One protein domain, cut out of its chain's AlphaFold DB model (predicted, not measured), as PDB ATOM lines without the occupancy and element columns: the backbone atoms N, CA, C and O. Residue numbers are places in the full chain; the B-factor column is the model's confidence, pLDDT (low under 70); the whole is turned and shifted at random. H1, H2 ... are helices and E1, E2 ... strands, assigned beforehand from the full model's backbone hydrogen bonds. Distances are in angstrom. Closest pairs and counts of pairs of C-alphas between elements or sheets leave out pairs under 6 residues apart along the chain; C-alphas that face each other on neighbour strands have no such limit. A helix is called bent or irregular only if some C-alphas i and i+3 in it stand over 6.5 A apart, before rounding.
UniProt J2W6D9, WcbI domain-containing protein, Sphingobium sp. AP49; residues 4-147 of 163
ATOM      1  N   SER A   4     545.075 673.509 315.633       95.88
ATOM      2  CA  SER A   4     543.882 674.366 315.698       95.88
ATOM      3  C   SER A   4     544.179 675.812 315.294       95.88
ATOM      4  O   SER A   4     543.400 676.403 314.551       95.88
ATOM      5  N   GLU A   5     545.321 676.365 315.717       96.38
ATOM      6  CA  GLU A   5     545.759 677.697 315.273       96.38
ATOM      7  C   GLU A   5     545.993 677.733 313.756       96.38
ATOM      8  O   GLU A   5     545.655 678.717 313.106       96.38
ATOM      9  N   CYS A   6     546.542 676.657 313.186       96.75
ATOM     10  CA  CYS A   6     546.798 676.549 311.754       96.75
ATOM     11  C   CYS A   6     545.507 676.423 310.943       96.75
ATOM     12  O   CYS A   6     545.352 677.147 309.966       96.75
ATOM     13  N   VAL A   7     544.559 675.584 311.372       96.94
ATOM     14  CA  VAL A   7     543.214 675.504 310.773       96.94
ATOM     15  C   VAL A   7     542.545 676.879 310.802       96.94
ATOM     16  O   VAL A   7     542.038 677.342 309.783       96.94
ATOM     17  N   GLY A   8     542.628 677.582 311.937       96.56
ATOM     18  CA  GLY A   8     542.094 678.934 312.089       96.56
ATOM     19  C   GLY A   8     542.715 679.973 311.152       96.56
ATOM     20  O   GLY A   8     542.094 681.008 310.933       96.56
ATOM     21  N   ALA A   9     543.891 679.707 310.573       96.75
ATOM     22  CA  ALA A   9     544.557 680.577 309.606       96.75
ATOM     23  C   ALA A   9     544.082 680.366 308.152       96.75
ATOM     24  O   ALA A   9     544.489 681.108 307.265       96.75
ATOM     25  N   PHE A  10     543.206 679.401 307.858       96.44
ATOM     26  CA  PHE A  10     542.602 679.263 306.524       96.44
ATOM     27  C   PHE A  10     541.411 680.211 306.395       96.44
ATOM     28  O   PHE A  10     540.253 679.816 306.503       96.44
ATOM     29  N   ASN A  11     541.718 681.495 306.232       95.81
ATOM     30  CA  ASN A  11     540.730 682.562 306.180       95.81
ATOM     31  C   ASN A  11     541.187 683.715 305.275       95.81
ATOM     32  O   ASN A  11     542.349 683.801 304.871       95.81
ATOM     33  N   GLU A  12     540.257 684.629 305.002       96.88
ATOM     34  CA  GLU A  12     540.465 685.788 304.131       96.88
ATOM     35  C   GLU A  12     541.639 686.681 304.556       96.88
ATOM     36  O   GLU A  12     542.453 687.044 303.709       96.88
ATOM     37  N   ASP A  13     541.777 686.995 305.850       97.44
ATOM     38  CA  ASP A  13     542.868 687.844 306.359       97.44
ATOM     39  C   ASP A  13     544.240 687.224 306.072       97.44
ATOM     40  O   ASP A  13     545.158 687.882 305.576       97.44
ATOM     41  N   THR A  14     544.364 685.919 306.303       97.06
ATOM     42  CA  THR A  14     545.608 685.192 306.045       97.06
ATOM     43  C   THR A  14     545.902 685.127 304.551       97.06
ATOM     44  O   THR A  14     547.034 685.396 304.143       97.06
ATOM     45  N   TYR A  15     544.897 684.848 303.717       96.75
ATOM     46  CA  TYR A  15     545.052 684.861 302.260       96.75
ATOM     47  C   TYR A  15     545.470 686.239 301.737       96.75
ATOM     48  O   TYR A  15     546.334 686.324 300.860       96.75
ATOM     49  N   GLN A  16     544.922 687.314 302.306       96.00
ATOM     50  CA  GLN A  16     545.285 688.686 301.966       96.00
ATOM     51  C   GLN A  16     546.735 688.993 302.337       96.00
ATOM     52  O   GLN A  16     547.492 689.494 301.502       96.00
ATOM     53  N   ARG A  17     547.145 688.666 303.565       96.38
ATOM     54  CA  ARG A  17     548.518 688.887 304.043       96.38
ATOM     55  C   ARG A  17     549.551 688.073 303.268       96.38
ATOM     56  O   ARG A  17     550.660 688.554 303.059       96.38
ATOM     57  N   ALA A  18     549.182 686.875 302.825       94.38
ATOM     58  CA  ALA A  18     550.021 686.009 302.004       94.38
ATOM     59  C   ALA A  18     549.872 686.258 300.486       94.38
ATOM     60  O   ALA A  18     550.383 685.476 299.692       94.38
ATOM     61  N   ALA A  19     549.197 687.340 300.075       94.69
ATOM     62  CA  ALA A  19     549.038 687.769 298.682       94.69
ATOM     63  C   ALA A  19     548.347 686.764 297.732       94.69
ATOM     64  O   ALA A  19     548.421 686.922 296.512       94.69
ATOM     65  N   TYR A  20     547.580 685.799 298.254       94.56
ATOM     66  CA  TYR A  20     546.893 684.783 297.439       94.56
ATOM     67  C   TYR A  20     545.918 685.379 296.414       94.56
ATOM     68  O   TYR A  20     545.720 684.813 295.342       94.56
ATOM     69  N   PHE A  21     545.320 686.535 296.706       95.25
ATOM     70  CA  PHE A  21     544.403 687.206 295.779       95.25
ATOM     71  C   PHE A  21     545.091 687.727 294.506       95.25
ATOM     72  O   PHE A  21     544.420 687.919 293.494       95.25
ATOM     73  N   ALA A  22     546.414 687.925 294.524       94.44
ATOM     74  CA  ALA A  22     547.181 688.340 293.348       94.44
ATOM     75  C   ALA A  22     547.644 687.153 292.480       94.44
ATOM     76  O   ALA A  22     547.883 687.324 291.281       94.44
ATOM     77  N   GLU A  23     547.723 685.948 293.055       93.75
ATOM     78  CA  GLU A  23     548.337 684.768 292.426       93.75
ATOM     79  C   GLU A  23     547.681 684.362 291.104       93.75
ATOM     80  O   GLU A  23     548.372 683.946 290.171       93.75
ATOM     81  N   PHE A  24     546.360 684.518 290.970       93.56
ATOM     82  CA  PHE A  24     545.679 684.222 289.705       93.56
ATOM     83  C   PHE A  24     546.157 685.147 288.578       93.56
ATOM     84  O   PHE A  24     546.407 684.690 287.460       93.56
ATOM     85  N   GLY A  25     546.321 686.441 288.869       94.88
ATOM     86  CA  GLY A  25     546.830 687.423 287.912       94.88
ATOM     87  C   GLY A  25     548.265 687.111 287.494       94.88
ATOM     88  O   GLY A  25     548.556 687.050 286.301       94.88
ATOM     89  N   TRP A  26     549.139 686.818 288.459       96.00
ATOM     90  CA  TRP A  26     550.528 686.440 288.182       96.00
ATOM     91  C   TRP A  26     550.644 685.129 287.402       96.00
ATOM     92  O   TRP A  26     551.436 685.035 286.460       96.00
ATOM     93  N   SER A  27     549.826 684.131 287.740       94.88
ATOM     94  CA  SER A  27     549.780 682.850 287.029       94.88
ATOM     95  C   SER A  27     549.301 683.021 285.586       94.88
ATOM     96  O   SER A  27     549.907 682.458 284.671       94.88
ATOM     97  N   ARG A  28     548.265 683.844 285.362       95.88
ATOM     98  CA  ARG A  28     547.788 684.222 284.023       95.88
ATOM     99  C   ARG A  28     548.905 684.865 283.205       95.88
ATOM    100  O   ARG A  28     549.167 684.430 282.086       95.88
ATOM    101  N   ASP A  29     549.559 685.882 283.756       97.38
ATOM    102  CA  ASP A  29     550.583 686.644 283.035       97.38
ATOM    103  C   ASP A  29     551.798 685.768 282.716       97.38
ATOM    104  O   ASP A  29     552.313 685.797 281.599       97.38
ATOM    105  N   THR A  30     552.188 684.898 283.652       96.38
ATOM    106  CA  THR A  30     553.245 683.901 283.437       96.38
ATOM    107  C   THR A  30     552.883 682.927 282.314       96.38
ATOM    108  O   THR A  30     553.735 682.597 281.488       96.38
ATOM    109  N   MET A  31     551.634 682.453 282.260       95.56
ATOM    110  CA  MET A  31     551.170 681.554 281.201       95.56
ATOM    111  C   MET A  31     551.228 682.235 279.828       95.56
ATOM    112  O   MET A  31     551.816 681.682 278.900       95.56
ATOM    113  N   LEU A  32     550.695 683.455 279.722       96.94
ATOM    114  CA  LEU A  32     550.716 684.245 278.488       96.94
ATOM    115  C   LEU A  32     552.148 684.542 278.028       96.94
ATOM    116  O   LEU A  32     552.463 684.398 276.849       96.94
ATOM    117  N   GLN A  33     553.037 684.900 278.956       97.00
ATOM    118  CA  GLN A  33     554.445 685.149 278.654       97.00
ATOM    119  C   GLN A  33     555.146 683.894 278.118       97.00
ATOM    120  O   GLN A  33     555.916 683.980 277.162       97.00
ATOM    121  N   ARG A  34     554.881 682.725 278.716       95.44
ATOM    122  CA  ARG A  34     555.451 681.449 278.258       95.44
ATOM    123  C   ARG A  34     554.969 681.083 276.859       95.44
ATOM    124  O   ARG A  34     555.779 680.647 276.051       95.44
ATOM    125  N   GLU A  35     553.689 681.292 276.556       95.69
ATOM    126  CA  GLU A  35     553.161 681.023 275.214       95.69
ATOM    127  C   GLU A  35     553.637 682.029 274.164       95.69
ATOM    128  O   GLU A  35     553.857 681.657 273.013       95.69
ATOM    129  N   ALA A  36     553.853 683.291 274.543       94.88
ATOM    130  CA  ALA A  36     554.417 684.295 273.645       94.88
ATOM    131  C   ALA A  36     555.844 683.948 273.183       94.88
ATOM    132  O   ALA A  36     556.251 684.378 272.106       94.88
ATOM    133  N   ALA A  37     556.584 683.165 273.974       95.19
ATOM    134  CA  ALA A  37     557.929 682.693 273.647       95.19
ATOM    135  C   ALA A  37     557.953 681.444 272.745       95.19
ATOM    136  O   ALA A  37     559.036 680.999 272.361       95.19
ATOM    137  N   LEU A  38     556.793 680.863 272.421       94.56
ATOM    138  CA  LEU A  38     556.702 679.753 271.477       94.56
ATOM    139  C   LEU A  38     556.894 680.244 270.038       94.56
ATOM    140  O   LEU A  38     556.506 681.362 269.688       94.56
ATOM    141  N   ASP A  39     557.445 679.374 269.194       93.94
ATOM    142  CA  ASP A  39     557.512 679.595 267.752       93.94
ATOM    143  C   ASP A  39     556.110 679.587 267.102       93.94
ATOM    144  O   ASP A  39     555.070 679.448 267.761       93.94
ATOM    145  N   GLU A  40     556.064 679.798 265.785       87.81
ATOM    146  CA  GLU A  40     554.817 679.742 265.011       87.81
ATOM    147  C   GLU A  40     554.166 678.354 265.038       87.81
ATOM    148  O   GLU A  40     552.954 678.225 264.839       87.81
ATOM    149  N   ASP A  41     554.956 677.322 265.342       87.44
ATOM    150  CA  ASP A  41     554.493 675.952 265.407       87.44
ATOM    151  C   ASP A  41     553.987 675.518 266.786       87.44
ATOM    152  O   ASP A  41     553.267 674.514 266.888       87.44
ATOM    153  N   GLY A  42     554.277 676.293 267.824       89.50
ATOM    154  CA  GLY A  42     553.878 676.022 269.191       89.50
ATOM    155  C   GLY A  42     552.365 675.962 269.389       89.50
ATOM    156  O   GLY A  42     551.587 676.732 268.824       89.50
ATOM    157  N   LEU A  43     551.939 675.037 270.249       92.12
ATOM    158  CA  LEU A  43     550.544 674.918 270.656       92.12
ATOM    159  C   LEU A  43     550.226 675.977 271.709       92.12
ATOM    160  O   LEU A  43     550.784 675.952 272.804       92.12
ATOM    161  N   ARG A  44     549.305 676.877 271.369       94.31
ATOM    162  CA  ARG A  44     548.825 677.950 272.242       94.31
ATOM    163  C   ARG A  44     547.472 677.552 272.822       94.31
ATOM    164  O   ARG A  44     546.554 677.235 272.063       94.31
ATOM    165  N   ILE A  45     547.362 677.525 274.144       95.50
ATOM    166  CA  ILE A  45     546.159 677.123 274.882       95.50
ATOM    167  C   ILE A  45     545.681 678.181 275.877       95.50
ATOM    168  O   ILE A  45     544.605 677.998 276.450       95.50
ATOM    169  N   ALA A  46     546.453 679.244 276.121       96.12
ATOM    170  CA  ALA A  46     546.183 680.197 277.192       96.12
ATOM    171  C   ALA A  46     544.796 680.818 277.077       96.12
ATOM    172  O   ALA A  46     544.060 680.804 278.058       96.12
ATOM    173  N   ASP A  47     544.402 681.267 275.887       95.31
ATOM    174  CA  ASP A  47     543.088 681.883 275.676       95.31
ATOM    175  C   ASP A  47     541.957 680.919 276.054       95.31
ATOM    176  O   ASP A  47     541.127 681.224 276.909       95.31
ATOM    177  N   TRP A  48     541.986 679.694 275.513       96.81
ATOM    178  CA  TRP A  48     540.998 678.673 275.861       96.81
ATOM    179  C   TRP A  48     541.019 678.352 277.359       96.81
ATOM    180  O   TRP A  48     539.965 678.238 277.985       96.81
ATOM    181  N   PHE A  49     542.199 678.208 277.956       97.31
ATOM    182  CA  PHE A  49     542.328 677.876 279.369       97.31
ATOM    183  C   PHE A  49     541.730 678.981 280.252       97.31
ATOM    184  O   PHE A  49     540.917 678.696 281.132       97.31
ATOM    185  N   LEU A  50     542.075 680.242 279.989       95.94
ATOM    186  CA  LEU A  50     541.631 681.411 280.751       95.94
ATOM    187  C   LEU A  50     540.131 681.695 280.580       95.94
ATOM    188  O   LEU A  50     539.478 682.114 281.543       95.94
ATOM    189  N   ASP A  51     539.569 681.394 279.411       95.75
ATOM    190  CA  ASP A  51     538.130 681.501 279.145       95.75
ATOM    191  C   ASP A  51     537.298 680.458 279.908       95.75
ATOM    192  O   ASP A  51     536.105 680.662 280.169       95.75
ATOM    193  N   ASN A  52     537.911 679.328 280.279       96.56
ATOM    194  CA  ASN A  52     537.209 678.187 280.867       96.56
ATOM    195  C   ASN A  52     537.504 677.976 282.360       96.56
ATOM    196  O   ASN A  52     536.616 677.506 283.076       96.56
ATOM    197  N   ILE A  53     538.686 678.366 282.858       95.75
ATOM    198  CA  ILE A  53     539.132 678.100 284.240       95.75
ATOM    199  C   ILE A  53     538.210 678.702 285.303       95.75
ATOM    200  O   ILE A  53     538.111 678.175 286.400       95.75
ATOM    201  N   ARG A  54     537.482 679.780 284.991       94.88
ATOM    202  CA  ARG A  54     536.519 680.374 285.934       94.88
ATOM    203  C   ARG A  54     535.206 679.603 286.039       94.88
ATOM    204  O   ARG A  54     534.477 679.791 287.002       94.88
ATOM    205  N   ARG A  55     534.860 678.775 285.052       95.00
ATOM    206  CA  ARG A  55     533.557 678.081 284.986       95.00
ATOM    207  C   ARG A  55     533.639 676.635 285.451       95.00
ATOM    208  O   ARG A  55     532.650 676.087 285.921       95.00
ATOM    209  N   THR A  56     534.794 676.005 285.277       92.88
ATOM    210  CA  THR A  56     535.032 674.611 285.645       92.88
ATOM    211  C   THR A  56     536.466 674.447 286.128       92.88
ATOM    212  O   THR A  56     537.361 675.059 285.543       92.88
ATOM    213  N   PRO A  57     536.725 673.541 287.091       93.31
ATOM    214  CA  PRO A  57     538.082 673.098 287.365       93.31
ATOM    215  C   PRO A  57     538.733 672.599 286.074       93.31
ATOM    216  O   PRO A  57     538.105 671.846 285.318       93.31
ATOM    217  N   LEU A  58     539.971 673.024 285.818       95.81
ATOM    218  CA  LEU A  58     540.832 672.515 284.738       95.81
ATOM    219  C   LEU A  58     542.103 671.845 285.268       95.81
ATOM    220  O   LEU A  58     542.785 671.145 284.525       95.81
ATOM    221  N   LEU A  59     542.404 672.023 286.552       95.62
ATOM    222  CA  LEU A  59     543.562 671.457 287.225       95.62
ATOM    223  C   LEU A  59     543.108 670.711 288.482       95.62
ATOM    224  O   LEU A  59     542.187 671.153 289.164       95.62
ATOM    225  N   TYR A  60     543.773 669.601 288.785       94.94
ATOM    226  CA  TYR A  60     543.705 668.931 290.081       94.94
ATOM    227  C   TYR A  60     544.704 669.536 291.070       94.94
ATOM    228  O   TYR A  60     544.414 669.689 292.249       94.94
ATOM    229  N   SER A  61     545.885 669.915 290.590       93.81
ATOM    230  CA  SER A  61     546.938 670.561 291.371       93.81
ATOM    231  C   SER A  61     547.637 671.627 290.536       93.81
ATOM    232  O   SER A  61     547.358 671.762 289.347       93.81
ATOM    233  N   VAL A  62     548.599 672.339 291.128       91.31
ATOM    234  CA  VAL A  62     549.394 673.383 290.455       91.31
ATOM    235  C   VAL A  62     549.997 672.953 289.109       91.31
ATOM    236  O   VAL A  62     550.255 673.794 288.254       91.31
ATOM    237  N   ASN A  63     550.221 671.653 288.906       91.44
ATOM    238  CA  ASN A  63     550.846 671.092 287.712       91.44
ATOM    239  C   ASN A  63     550.108 669.870 287.143       91.44
ATOM    240  O   ASN A  63     550.642 669.224 286.243       91.44
ATOM    241  N   HIS A  64     548.923 669.518 287.656       94.81
ATOM    242  CA  HIS A  64     548.162 668.350 287.201       94.81
ATOM    243  C   HIS A  64     546.903 668.778 286.446       94.81
ATOM    244  O   HIS A  64     545.883 669.052 287.081       94.81
ATOM    245  N   PRO A  65     546.920 668.813 285.103       95.38
ATOM    246  CA  PRO A  65     545.723 669.072 284.326       95.38
ATOM    247  C   PRO A  65     544.680 667.971 284.473       95.38
ATOM    248  O   PRO A  65     544.994 666.777 284.546       95.38
ATOM    249  N   ASN A  66     543.412 668.370 284.462       94.75
ATOM    250  CA  ASN A  66     542.328 667.412 284.357       94.75
ATOM    251  C   ASN A  66     542.170 666.903 282.916       94.75
ATOM    252  O   ASN A  66     542.802 667.373 281.967       94.75
ATOM    253  N   SER A  67     541.283 665.928 282.746       94.50
ATOM    254  CA  SER A  67     541.086 665.269 281.455       94.50
ATOM    255  C   SER A  67     540.577 666.219 280.360       94.50
ATOM    256  O   SER A  67     540.851 665.984 279.185       94.50
ATOM    257  N   ARG A  68     539.887 667.321 280.707       93.81
ATOM    258  CA  ARG A  68     539.396 668.308 279.725       93.81
ATOM    259  C   ARG A  68     540.546 669.052 279.059       93.81
ATOM    260  O   ARG A  68     540.506 669.255 277.848       93.81
ATOM    261  N   VAL A  69     541.576 669.404 279.827       95.00
ATOM    262  CA  VAL A  69     542.783 670.046 279.289       95.00
ATOM    263  C   VAL A  69     543.496 669.104 278.322       95.00
ATOM    264  O   VAL A  69     543.800 669.499 277.200       95.00
ATOM    265  N   PHE A  70     543.681 667.833 278.696       92.75
ATOM    266  CA  PHE A  70     544.285 666.843 277.796       92.75
ATOM    267  C   PHE A  70     543.472 666.624 276.522       92.75
ATOM    268  O   PHE A  70     544.043 666.547 275.436       92.75
ATOM    269  N   ALA A  71     542.145 666.564 276.631       92.44
ATOM    270  CA  ALA A  71     541.275 666.439 275.471       92.44
ATOM    271  C   ALA A  71     541.402 667.643 274.526       92.44
ATOM    272  O   ALA A  71     541.442 667.457 273.310       92.44
ATOM    273  N   HIS A  72     541.511 668.859 275.069       93.12
ATOM    274  CA  HIS A  72     541.738 670.062 274.272       93.12
ATOM    275  C   HIS A  72     543.106 670.034 273.575       93.12
ATOM    276  O   HIS A  72     543.176 670.215 272.360       93.12
ATOM    277  N   PHE A  73     544.179 669.698 274.297       92.69
ATOM    278  CA  PHE A  73     545.511 669.523 273.704       92.69
ATOM    279  C   PHE A  73     545.520 668.482 272.585       92.69
ATOM    280  O   PHE A  73     546.055 668.739 271.509       92.69
ATOM    281  N   ALA A  74     544.902 667.320 272.809       92.38
ATOM    282  CA  ALA A  74     544.810 666.277 271.797       92.38
ATOM    283  C   ALA A  74     544.084 666.781 270.539       92.38
ATOM    284  O   ALA A  74     544.537 666.518 269.429       92.38
ATOM    285  N   GLN A  75     542.998 667.547 270.693       92.12
ATOM    286  CA  GLN A  75     542.289 668.152 269.560       92.12
ATOM    287  C   GLN A  75     543.162 669.145 268.788       92.12
ATOM    288  O   GLN A  75     543.170 669.101 267.558       92.12
ATOM    289  N   LEU A  76     543.923 669.995 269.484       92.69
ATOM    290  CA  LEU A  76     544.840 670.938 268.839       92.69
ATOM    291  C   LEU A  76     545.951 670.216 268.068       92.69
ATOM    292  O   LEU A  76     546.212 670.559 266.916       92.69
ATOM    293  N   ILE A  77     546.553 669.182 268.665       93.75
ATOM    294  CA  ILE A  77     547.578 668.356 268.011       93.75
ATOM    295  C   ILE A  77     547.007 667.720 266.746       93.75
ATOM    296  O   ILE A  77     547.578 667.888 265.671       93.75
ATOM    297  N   LEU A  78     545.866 667.031 266.862       93.94
ATOM    298  CA  LEU A  78     545.209 666.351 265.743       93.94
ATOM    299  C   LEU A  78     544.862 667.330 264.615       93.94
ATOM    300  O   LEU A  78     545.149 667.043 263.454       93.94
ATOM    301  N   SER A  79     544.328 668.506 264.957       92.06
ATOM    302  CA  SER A  79     544.041 669.568 263.989       92.06
ATOM    303  C   SER A  79     545.301 670.033 263.259       92.06
ATOM    304  O   SER A  79     545.266 670.206 262.043       92.06
ATOM    305  N   LYS A  80     546.418 670.211 263.975       92.56
ATOM    306  CA  LYS A  80     547.684 670.676 263.390       92.56
ATOM    307  C   LYS A  80     548.288 669.654 262.421       92.56
ATOM    308  O   LYS A  80     548.858 670.045 261.409       92.56
ATOM    309  N   ILE A  81     548.119 668.357 262.688       94.75
ATOM    310  CA  ILE A  81     548.603 667.274 261.810       94.75
ATOM    311  C   ILE A  81     547.568 666.806 260.770       94.75
ATOM    312  O   ILE A  81     547.791 665.808 260.088       94.75
ATOM    313  N   GLY A  82     546.423 667.489 260.653       95.38
ATOM    314  CA  GLY A  82     545.380 667.160 259.676       95.38
ATOM    315  C   GLY A  82     544.632 665.849 259.949       95.38
ATOM    316  O   GLY A  82     544.020 665.290 259.039       95.38
ATOM    317  N   VAL A  83     544.665 665.341 261.185       96.38
ATOM    318  CA  VAL A  83     543.935 664.131 261.579       96.38
ATOM    319  C   VAL A  83     542.577 664.526 262.168       96.38
ATOM    320  O   VAL A  83     542.519 665.313 263.112       96.38
ATOM    321  N   PRO A  84     541.454 663.980 261.668       91.19
ATOM    322  CA  PRO A  84     540.142 664.296 262.215       91.19
ATOM    323  C   PRO A  84     540.004 663.762 263.646       91.19
ATOM    324  O   PRO A  84     540.207 662.574 263.915       91.19
ATOM    325  N   ALA A  85     539.598 664.636 264.565       87.69
ATOM    326  CA  ALA A  85     539.309 664.246 265.936       87.69
ATOM    327  C   ALA A  85     538.049 663.371 265.996       87.69
ATOM    328  O   ALA A  85     536.975 663.749 265.522       87.69
ATOM    329  N   ARG A  86     538.156 662.200 266.632       84.31
ATOM    330  CA  ARG A  86     536.981 661.411 267.015       84.31
ATOM    331  C   ARG A  86     536.445 661.938 268.337       84.31
ATOM    332  O   ARG A  86     537.205 662.145 269.279       84.31
ATOM    333  N   ARG A  87     535.129 662.127 268.425       79.38
ATOM    334  CA  ARG A  87     534.489 662.459 269.699       79.38
ATOM    335  C   ARG A  87     534.516 661.230 270.599       79.38
ATOM    336  O   ARG A  87     533.840 660.246 270.319       79.38
ATOM    337  N   MET A  88     535.279 661.318 271.678       78.88
ATOM    338  CA  MET A  88     535.200 660.399 272.806       78.88
ATOM    339  C   MET A  88     534.822 661.190 274.057       78.88
ATOM    340  O   MET A  88     535.325 662.304 274.229       78.88
ATOM    341  N   PRO A  89     533.951 660.652 274.930       85.75
ATOM    342  CA  PRO A  89     533.716 661.255 276.231       85.75
ATOM    343  C   PRO A  89     535.031 661.313 277.008       85.75
ATOM    344  O   PRO A  89     535.713 660.303 277.174       85.75
ATOM    345  N   VAL A  90     535.386 662.510 277.466       85.94
ATOM    346  CA  VAL A  90     536.651 662.779 278.162       85.94
ATOM    347  C   VAL A  90     536.800 661.914 279.417       85.94
ATOM    348  O   VAL A  90     537.895 661.455 279.727       85.94
ATOM    349  N   ASP A  91     535.683 661.621 280.080       82.94
ATOM    350  CA  ASP A  91     535.636 660.839 281.317       82.94
ATOM    351  C   ASP A  91     535.916 659.341 281.100       82.94
ATOM    352  O   ASP A  91     536.127 658.603 282.058       82.94
ATOM    353  N   MET A  92     535.953 658.873 279.845       85.06
ATOM    354  CA  MET A  92     536.326 657.492 279.514       85.06
ATOM    355  C   MET A  92     537.838 657.293 279.380       85.06
ATOM    356  O   MET A  92     538.286 656.155 279.232       85.06
ATOM    357  N   ILE A  93     538.626 658.370 279.398       85.81
ATOM    358  CA  ILE A  93     540.083 658.303 279.303       85.81
ATOM    359  C   ILE A  93     540.649 658.383 280.726       85.81
ATOM    360  O   ILE A  93     540.514 659.428 281.369       85.81
ATOM    361  N   PRO A  94     541.291 657.312 281.234       88.56
ATOM    362  CA  PRO A  94     541.916 657.345 282.549       88.56
ATOM    363  C   PRO A  94     542.946 658.471 282.632       88.56
ATOM    364  O   PRO A  94     543.833 658.577 281.786       88.56
ATOM    365  N   ASN A  95     542.850 659.292 283.677       91.25
ATOM    366  CA  ASN A  95     543.827 660.333 283.964       91.25
ATOM    367  C   ASN A  95     544.574 659.980 285.248       91.25
ATOM    368  O   ASN A  95     544.051 660.128 286.351       91.25
ATOM    369  N   THR A  96     545.810 659.514 285.098       90.50
ATOM    370  CA  THR A  96     546.666 659.113 286.220       90.50
ATOM    371  C   THR A  96     547.076 660.283 287.109       90.50
ATOM    372  O   THR A  96     547.468 660.057 288.245       90.50
ATOM    373  N   LEU A  97     546.942 661.533 286.656       91.31
ATOM    374  CA  LEU A  97     547.186 662.701 287.506       91.31
ATOM    375  C   LEU A  97     546.041 662.952 288.499       91.31
ATOM    376  O   LEU A  97     546.245 663.649 289.491       91.31
ATOM    377  N   ALA A  98     544.866 662.355 288.264       89.12
ATOM    378  CA  ALA A  98     543.723 662.405 289.176       89.12
ATOM    379  C   ALA A  98     543.880 661.480 290.398       89.12
ATOM    380  O   ALA A  98     543.159 661.641 291.377       89.12
ATOM    381  N   SER A  99     544.792 660.499 290.355       84.81
ATOM    382  CA  SER A  99     544.978 659.536 291.455       84.81
ATOM    383  C   SER A  99     545.829 660.074 292.609       84.81
ATOM    384  O   SER A  99     545.959 659.413 293.639       84.81
ATOM    385  N   GLN A 100     546.415 661.258 292.429       85.50
ATOM    386  CA  GLN A 100     547.290 661.915 293.392       85.50
ATOM    387  C   GLN A 100     546.494 662.941 294.213       85.50
ATOM    388  O   GLN A 100     545.395 662.656 294.691       85.50
ATOM    389  N   VAL A 101     547.063 664.129 294.409       90.19
ATOM    390  CA  VAL A 101     546.425 665.221 295.137       90.19
ATOM    391  C   VAL A 101     545.466 666.003 294.237       90.19
ATOM    392  O   VAL A 101     545.830 666.391 293.122       90.19
ATOM    393  N   ILE A 102     544.264 666.268 294.749       94.44
ATOM    394  CA  ILE A 102     543.371 667.315 294.250       94.44
ATOM    395  C   ILE A 102     543.302 668.393 295.328       94.44
ATOM    396  O   ILE A 102     542.869 668.129 296.454       94.44
ATOM    397  N   TRP A 103     543.778 669.587 294.987       95.06
ATOM    398  CA  TRP A 103     543.754 670.748 295.865       95.06
ATOM    399  C   TRP A 103     542.390 671.433 295.810       95.06
ATOM    400  O   TRP A 103     541.807 671.548 294.728       95.06
ATOM    401  N   PRO A 104     541.891 671.919 296.954       95.62
ATOM    402  CA  PRO A 104     540.644 672.644 296.994       95.62
ATOM    403  C   PRO A 104     540.783 674.061 296.449       95.62
ATOM    404  O   PRO A 104     541.877 674.627 296.377       95.62
ATOM    405  N   VAL A 105     539.633 674.665 296.170       95.38
ATOM    406  CA  VAL A 105     539.510 676.114 296.001       95.38
ATOM    407  C   VAL A 105     538.763 676.668 297.208       95.38
ATOM    408  O   VAL A 105     537.634 676.263 297.480       95.38
ATOM    409  N   ALA A 106     539.410 677.579 297.940       96.31
ATOM    410  CA  ALA A 106     538.805 678.257 299.081       96.31
ATOM    411  C   ALA A 106     537.670 679.194 298.617       96.31
ATOM    412  O   ALA A 106     537.865 679.907 297.622       96.31
ATOM    413  N   PRO A 107     536.528 679.261 299.326       96.19
ATOM    414  CA  PRO A 107     535.398 680.111 298.942       96.19
ATOM    415  C   PRO A 107     535.764 681.593 298.769       96.19
ATOM    416  O   PRO A 107     535.300 682.252 297.839       96.19
ATOM    417  N   GLU A 108     536.634 682.127 299.627       96.25
ATOM    418  CA  GLU A 108     537.127 683.512 299.578       96.25
ATOM    419  C   GLU A 108     537.861 683.784 298.262       96.25
ATOM    420  O   GLU A 108     537.608 684.784 297.586       96.25
ATOM    421  N   LEU A 109     538.739 682.856 297.867       96.00
ATOM    422  CA  LEU A 109     539.517 682.950 296.635       96.00
ATOM    423  C   LEU A 109     538.630 682.773 295.402       96.00
ATOM    424  O   LEU A 109     538.831 683.482 294.413       96.00
ATOM    425  N   ALA A 110     537.642 681.875 295.460       95.88
ATOM    426  CA  ALA A 110     536.672 681.699 294.385       95.88
ATOM    427  C   ALA A 110     535.882 682.992 294.137       95.88
ATOM    428  O   ALA A 110     535.856 683.490 293.006       95.88
ATOM    429  N   ARG A 111     535.326 683.590 295.203       95.88
ATOM    430  CA  ARG A 111     534.593 684.865 295.142       95.88
ATOM    431  C   ARG A 111     535.455 685.987 294.567       95.88
ATOM    432  O   ARG A 111     535.033 686.646 293.617       95.88
ATOM    433  N   ALA A 112     536.663 686.180 295.093       95.62
ATOM    434  CA  ALA A 112     537.540 687.269 294.667       95.62
ATOM    435  C   ALA A 112     537.997 687.154 293.201       95.62
ATOM    436  O   ALA A 112     538.194 688.169 292.537       95.62
ATOM    437  N   ASN A 113     538.130 685.933 292.675       93.69
ATOM    438  CA  ASN A 113     538.568 685.694 291.295       93.69
ATOM    439  C   ASN A 113     537.414 685.491 290.295       93.69
ATOM    440  O   ASN A 113     537.663 685.280 289.100       93.69
ATOM    441  N   GLY A 114     536.161 685.559 290.761       94.44
ATOM    442  CA  GLY A 114     534.974 685.315 289.939       94.44
ATOM    443  C   GLY A 114     534.903 683.880 289.409       94.44
ATOM    444  O   GLY A 114     534.467 683.660 288.278       94.44
ATOM    445  N   VAL A 115     535.392 682.918 290.191       94.56
ATOM    446  CA  VAL A 115     535.320 681.490 289.879       94.56
ATOM    447  C   VAL A 115     533.955 680.971 290.330       94.56
ATOM    448  O   VAL A 115     533.551 681.171 291.470       94.56
ATOM    449  N   GLY A 116     533.227 680.313 289.429       94.88
ATOM    450  CA  GLY A 116     531.874 679.793 289.656       94.88
ATOM    451  C   GLY A 116     531.824 678.455 290.394       94.88
ATOM    452  O   GLY A 116     530.822 677.751 290.297       94.88
ATOM    453  N   TYR A 117     532.911 678.073 291.057       94.56
ATOM    454  CA  TYR A 117     533.018 676.859 291.850       94.56
ATOM    455  C   TYR A 117     533.995 677.074 293.007       94.56
ATOM    456  O   TYR A 117     534.977 677.810 292.894       94.56
ATOM    457  N   ASP A 118     533.747 676.354 294.084       94.44
ATOM    458  CA  ASP A 118     534.643 676.147 295.209       94.44
ATOM    459  C   ASP A 118     534.486 674.688 295.662       94.44
ATOM    460  O   ASP A 118     533.737 673.913 295.055       94.44
ATOM    461  N   THR A 119     535.262 674.275 296.655       91.75
ATOM    462  CA  THR A 119     535.223 672.891 297.145       91.75
ATOM    463  C   THR A 119     535.116 672.816 298.662       91.75
ATOM    464  O   THR A 119     535.472 671.778 299.217       91.75
ATOM    465  N   ASP A 120     534.732 673.905 299.338       90.19
ATOM    466  CA  ASP A 120     534.667 673.989 300.808       90.19
ATOM    467  C   ASP A 120     535.908 673.413 301.527       90.19
ATOM    468  O   ASP A 120     535.813 672.751 302.559       90.19
ATOM    469  N   LEU A 121     537.101 673.622 300.954       94.19
ATOM    470  CA  LEU A 121     538.362 673.068 301.472       94.19
ATOM    471  C   LEU A 121     538.379 671.529 301.617       94.19
ATOM    472  O   LEU A 121     539.095 670.986 302.456       94.19
ATOM    473  N   ALA A 122     537.638 670.809 300.771       94.81
ATOM    474  CA  ALA A 122     537.752 669.362 300.627       94.81
ATOM    475  C   ALA A 122     538.992 668.987 299.799       94.81
ATOM    476  O   ALA A 122     539.112 669.338 298.622       94.81
ATOM    477  N   TYR A 123     539.906 668.242 300.410       94.50
ATOM    478  CA  TYR A 123     541.119 667.738 299.776       94.50
ATOM    479  C   TYR A 123     540.903 666.299 299.314       94.50
ATOM    480  O   TYR A 123     540.297 665.496 300.020       94.50
ATOM    481  N   TRP A 124     541.470 665.929 298.170       94.06
ATOM    482  CA  TRP A 124     541.616 664.524 297.787       94.06
ATOM    483  C   TRP A 124     543.092 664.165 297.800       94.06
ATOM    484  O   TRP A 124     543.901 664.868 297.198       94.06
ATOM    485  N   CYS A 125     543.466 663.082 298.471       89.81
ATOM    486  CA  CYS A 125     544.845 662.615 298.495       89.81
ATOM    487  C   CYS A 125     544.879 661.098 298.654       89.81
ATOM    488  O   CYS A 125     544.270 660.557 299.579       89.81
ATOM    489  N   ASN A 126     545.597 660.403 297.767       85.88
ATOM    490  CA  ASN A 126     545.781 658.948 297.815       85.88
ATOM    491  C   ASN A 126     544.458 658.169 297.942       85.88
ATOM    492  O   ASN A 126     544.345 657.240 298.739       85.88
ATOM    493  N   ASN A 127     543.453 658.556 297.151       86.44
ATOM    494  CA  ASN A 127     542.100 657.981 297.157       86.44
ATOM    495  C   ASN A 127     541.302 658.178 298.456       86.44
ATOM    496  O   ASN A 127     540.356 657.437 298.720       86.44
ATOM    497  N   VAL A 128     541.674 659.167 299.268       91.75
ATOM    498  CA  VAL A 128     540.944 659.544 300.478       91.75
ATOM    499  C   VAL A 128     540.543 661.008 300.375       91.75
ATOM    500  O   VAL A 128     541.371 661.868 300.072       91.75
ATOM    501  N   MET A 129     539.270 661.281 300.644       94.94
ATOM    502  CA  MET A 129     538.776 662.638 300.835       94.94
ATOM    503  C   MET A 129     539.059 663.072 302.273       94.94
ATOM    504  O   MET A 129     538.760 662.323 303.201       94.94
ATOM    505  N   LEU A 130     539.646 664.253 302.438       96.06
ATOM    506  CA  LEU A 130     540.007 664.842 303.722       96.06
ATOM    507  C   LEU A 130     539.353 666.212 303.856       96.06
ATOM    508  O   LEU A 130     539.314 666.978 302.889       96.06
ATOM    509  N   ASN A 131     538.898 666.544 305.056       96.12
ATOM    510  CA  ASN A 131     538.596 667.935 305.392       96.12
ATOM    511  C   ASN A 131     539.882 668.700 305.776       96.12
ATOM    512  O   ASN A 131     540.978 668.131 305.830       96.12
ATOM    513  N   LEU A 132     539.746 670.003 306.036       96.00
ATOM    514  CA  LEU A 132     540.867 670.862 306.413       96.00
ATOM    515  C   LEU A 132     541.569 670.384 307.695       96.00
ATOM    516  O   LEU A 132     542.795 670.277 307.705       96.00
ATOM    517  N   ASP A 133     540.825 670.070 308.757       96.56
ATOM    518  CA  ASP A 133     541.387 669.608 310.031       96.56
ATOM    519  C   ASP A 133     542.241 668.346 309.859       96.56
ATOM    520  O   ASP A 133     543.370 668.271 310.351       96.56
ATOM    521  N   GLU A 134     541.733 667.364 309.113       96.38
ATOM    522  CA  GLU A 134     542.441 666.122 308.810       96.38
ATOM    523  C   GLU A 134     543.694 666.378 307.972       96.38
ATOM    524  O   GLU A 134     544.749 665.798 308.249       96.38
ATOM    525  N   MET A 135     543.602 667.246 306.962       95.88
ATOM    526  CA  MET A 135     544.736 667.630 306.121       95.88
ATOM    527  C   MET A 135     545.839 668.299 306.952       95.88
ATOM    528  O   MET A 135     547.004 667.886 306.875       95.88
ATOM    529  N   VAL A 136     545.488 669.288 307.780       96.19
ATOM    530  CA  VAL A 136     546.445 670.017 308.625       96.19
ATOM    531  C   VAL A 136     547.065 669.076 309.653       96.19
ATOM    532  O   VAL A 136     548.288 669.047 309.800       96.19
ATOM    533  N   TRP A 137     546.262 668.242 310.316       96.50
ATOM    534  CA  TRP A 137     546.771 667.268 311.281       96.50
ATOM    535  C   TRP A 137     547.757 666.276 310.644       96.50
ATOM    536  O   TRP A 137     548.838 666.043 311.195       96.50
ATOM    537  N   ARG A 138     547.434 665.728 309.462       95.25
ATOM    538  CA  ARG A 138     548.340 664.823 308.729       95.25
ATOM    539  C   ARG A 138     549.629 665.531 308.333       95.25
ATOM    540  O   ARG A 138     550.700 664.962 308.524       95.25
ATOM    541  N   SER A 139     549.529 666.769 307.852       93.44
ATOM    542  CA  SER A 139     550.695 667.594 307.510       93.44
ATOM    543  C   SER A 139     551.628 667.752 308.713       93.44
ATOM    544  O   SER A 139     552.816 667.456 308.608       93.44
ATOM    545  N   TYR A 140     551.088 668.100 309.886       94.31
ATOM    546  CA  TYR A 140     551.867 668.217 311.124       94.31
ATOM    547  C   TYR A 140     552.537 666.896 311.518       94.31
ATOM    548  O   TYR A 140     553.721 666.893 311.848       94.31
ATOM    549  N   LYS A 141     551.832 665.760 311.422       95.06
ATOM    550  CA  LYS A 141     552.417 664.436 311.707       95.06
ATOM    551  C   LYS A 141     553.559 664.078 310.759       95.06
ATOM    552  O   LYS A 141     554.572 663.520 311.189       95.06
ATOM    553  N   THR A 142     553.426 664.420 309.481       92.88
ATOM    554  CA  THR A 142     554.507 664.260 308.506       92.88
ATOM    555  C   THR A 142     555.695 665.156 308.855       92.88
ATOM    556  O   THR A 142     556.823 664.672 308.888       92.88
ATOM    557  N   TYR A 143     555.460 666.428 309.182       93.12
ATOM    558  CA  TYR A 143     556.519 667.375 309.550       93.12
ATOM    559  C   TYR A 143     557.262 666.972 310.831       93.12
ATOM    560  O   TYR A 143     558.489 667.043 310.867       93.12
ATOM    561  N   GLU A 144     556.549 666.477 311.846       93.06
ATOM    562  CA  GLU A 144     557.145 665.906 313.065       93.06
ATOM    563  C   GLU A 144     558.089 664.737 312.747       93.06
ATOM    564  O   GLU A 144     559.153 664.621 313.350       93.06
ATOM    565  N   THR A 145     557.717 663.894 311.778       94.56
ATOM    566  CA  THR A 145     558.503 662.717 311.375       94.56
ATOM    567  C   THR A 145     559.759 663.103 310.591       94.56
ATOM    568  O   THR A 145     560.808 662.489 310.773       94.56
ATOM    569  N   LEU A 146     559.663 664.106 309.713       93.75
ATOM    570  CA  LEU A 146     560.788 664.570 308.892       93.75
ATOM    571  C   LEU A 146     561.825 665.356 309.704       93.75
ATOM    572  O   LEU A 146     563.014 665.312 309.395       93.75
ATOM    573  N   GLY A 147     561.382 666.057 310.748       90.38
ATOM    574  CA  GLY A 147     562.242 666.882 311.586       90.38
ATOM    575  C   GLY A 147     562.526 668.263 310.986       90.38
ATOM    576  O   GLY A 147     562.449 668.499 309.781       90.38
TER     577      GLY A 147
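AT A GLANCE: This is residues 4 to 147 of the 163 residues of the protein "WcbI domain-containing protein" of Sphingobium sp. AP49 (UniProt J2W6D9). A long, loose assembly in which H3 runs along one side, with H4 folded back on its later part and H7 packed on its beginning, while H5 makes another side of the far end. At the opposite end the small hairpin E2 and E3 and helix H1 gather at the beginning of H8, and residues 141 to 147, of which 141 to 146 belong to H8, stick out; E1 lies near the middle. The printed part has 144 residues, with the order H1 H2 H3 H4 E1 H5 H6 H7 E2 E3 H8; the only sheet is the antiparallel pair E2 - E3, and the class is mostly helix. It is loose, with a radius of gyration of the C-alphas of 18.0 A, and elongated, spanning 56 by 32 by 31 A.

HOW THE PARTS SIT: H1, residues 4 to 8, touches H8, residues 132 to 146, with residues 132 to 136 of H8 alone; the closest C-alphas, of Val 7 and Asp 133, are 6.2 A apart. H2, residues 12 to 17, is close to but not clearly touching H3, residues 20 to 36, with the closest C-alphas, of Tyr 15 and Phe 21, 6.9 A apart. H3 and H4, residues 46 to 52, form a helical hairpin at a steep tilt of 42 degrees; the closest C-alphas, of Leu 32 and Ala 46, are 6.2 A apart. E1, residues 59 to 61, pairs with no named strand, but pairs antiparallel with residues 64 to 65. H5, residues 67 to 80, is close to but not clearly touching H4, with the C-alphas of Phe 49 and Val 69 closest at 7.8 A. The closest C-alphas of E1 and H6, residues 96 to 99, are those of Tyr 60 and Ala 98, 6.6 A apart. H7, residues 107 to 113, touches residues 20 to 24 of H3 alone, closest at the C-alphas of Phe 21 and Leu 109, 6.5 A. E2, residues 123 to 125, and E3, residues 128 to 130, form an antiparallel hairpin, with N 123 and O 130 within hydrogen-bond range at 2.8 A. Every O i to N i+4 pair is within range in H1, H2, H4, H5, H7 and H8, and 11 of 13 are in H3; H6 is too short for such a pair.

IN THESE COORDINATES: H1 begins at C-alpha 4, (543.882, 674.366, 315.698). H3 is 25.0 A long and only just irregular, with C-alphas 21 and 24 6.9 A apart. H5 is 20.0 A long and H8 21.0 A, ending at C-alpha 146, (560.788, 664.570, 308.892).

THE WHOLE: The two C-alphas farthest apart, of Glu 5 and Gly 82, are 56.6 A apart. The printed part has no cut. The link from H5 to H6, residues 81 to 95, is long. No printed residue is under pLDDT 70.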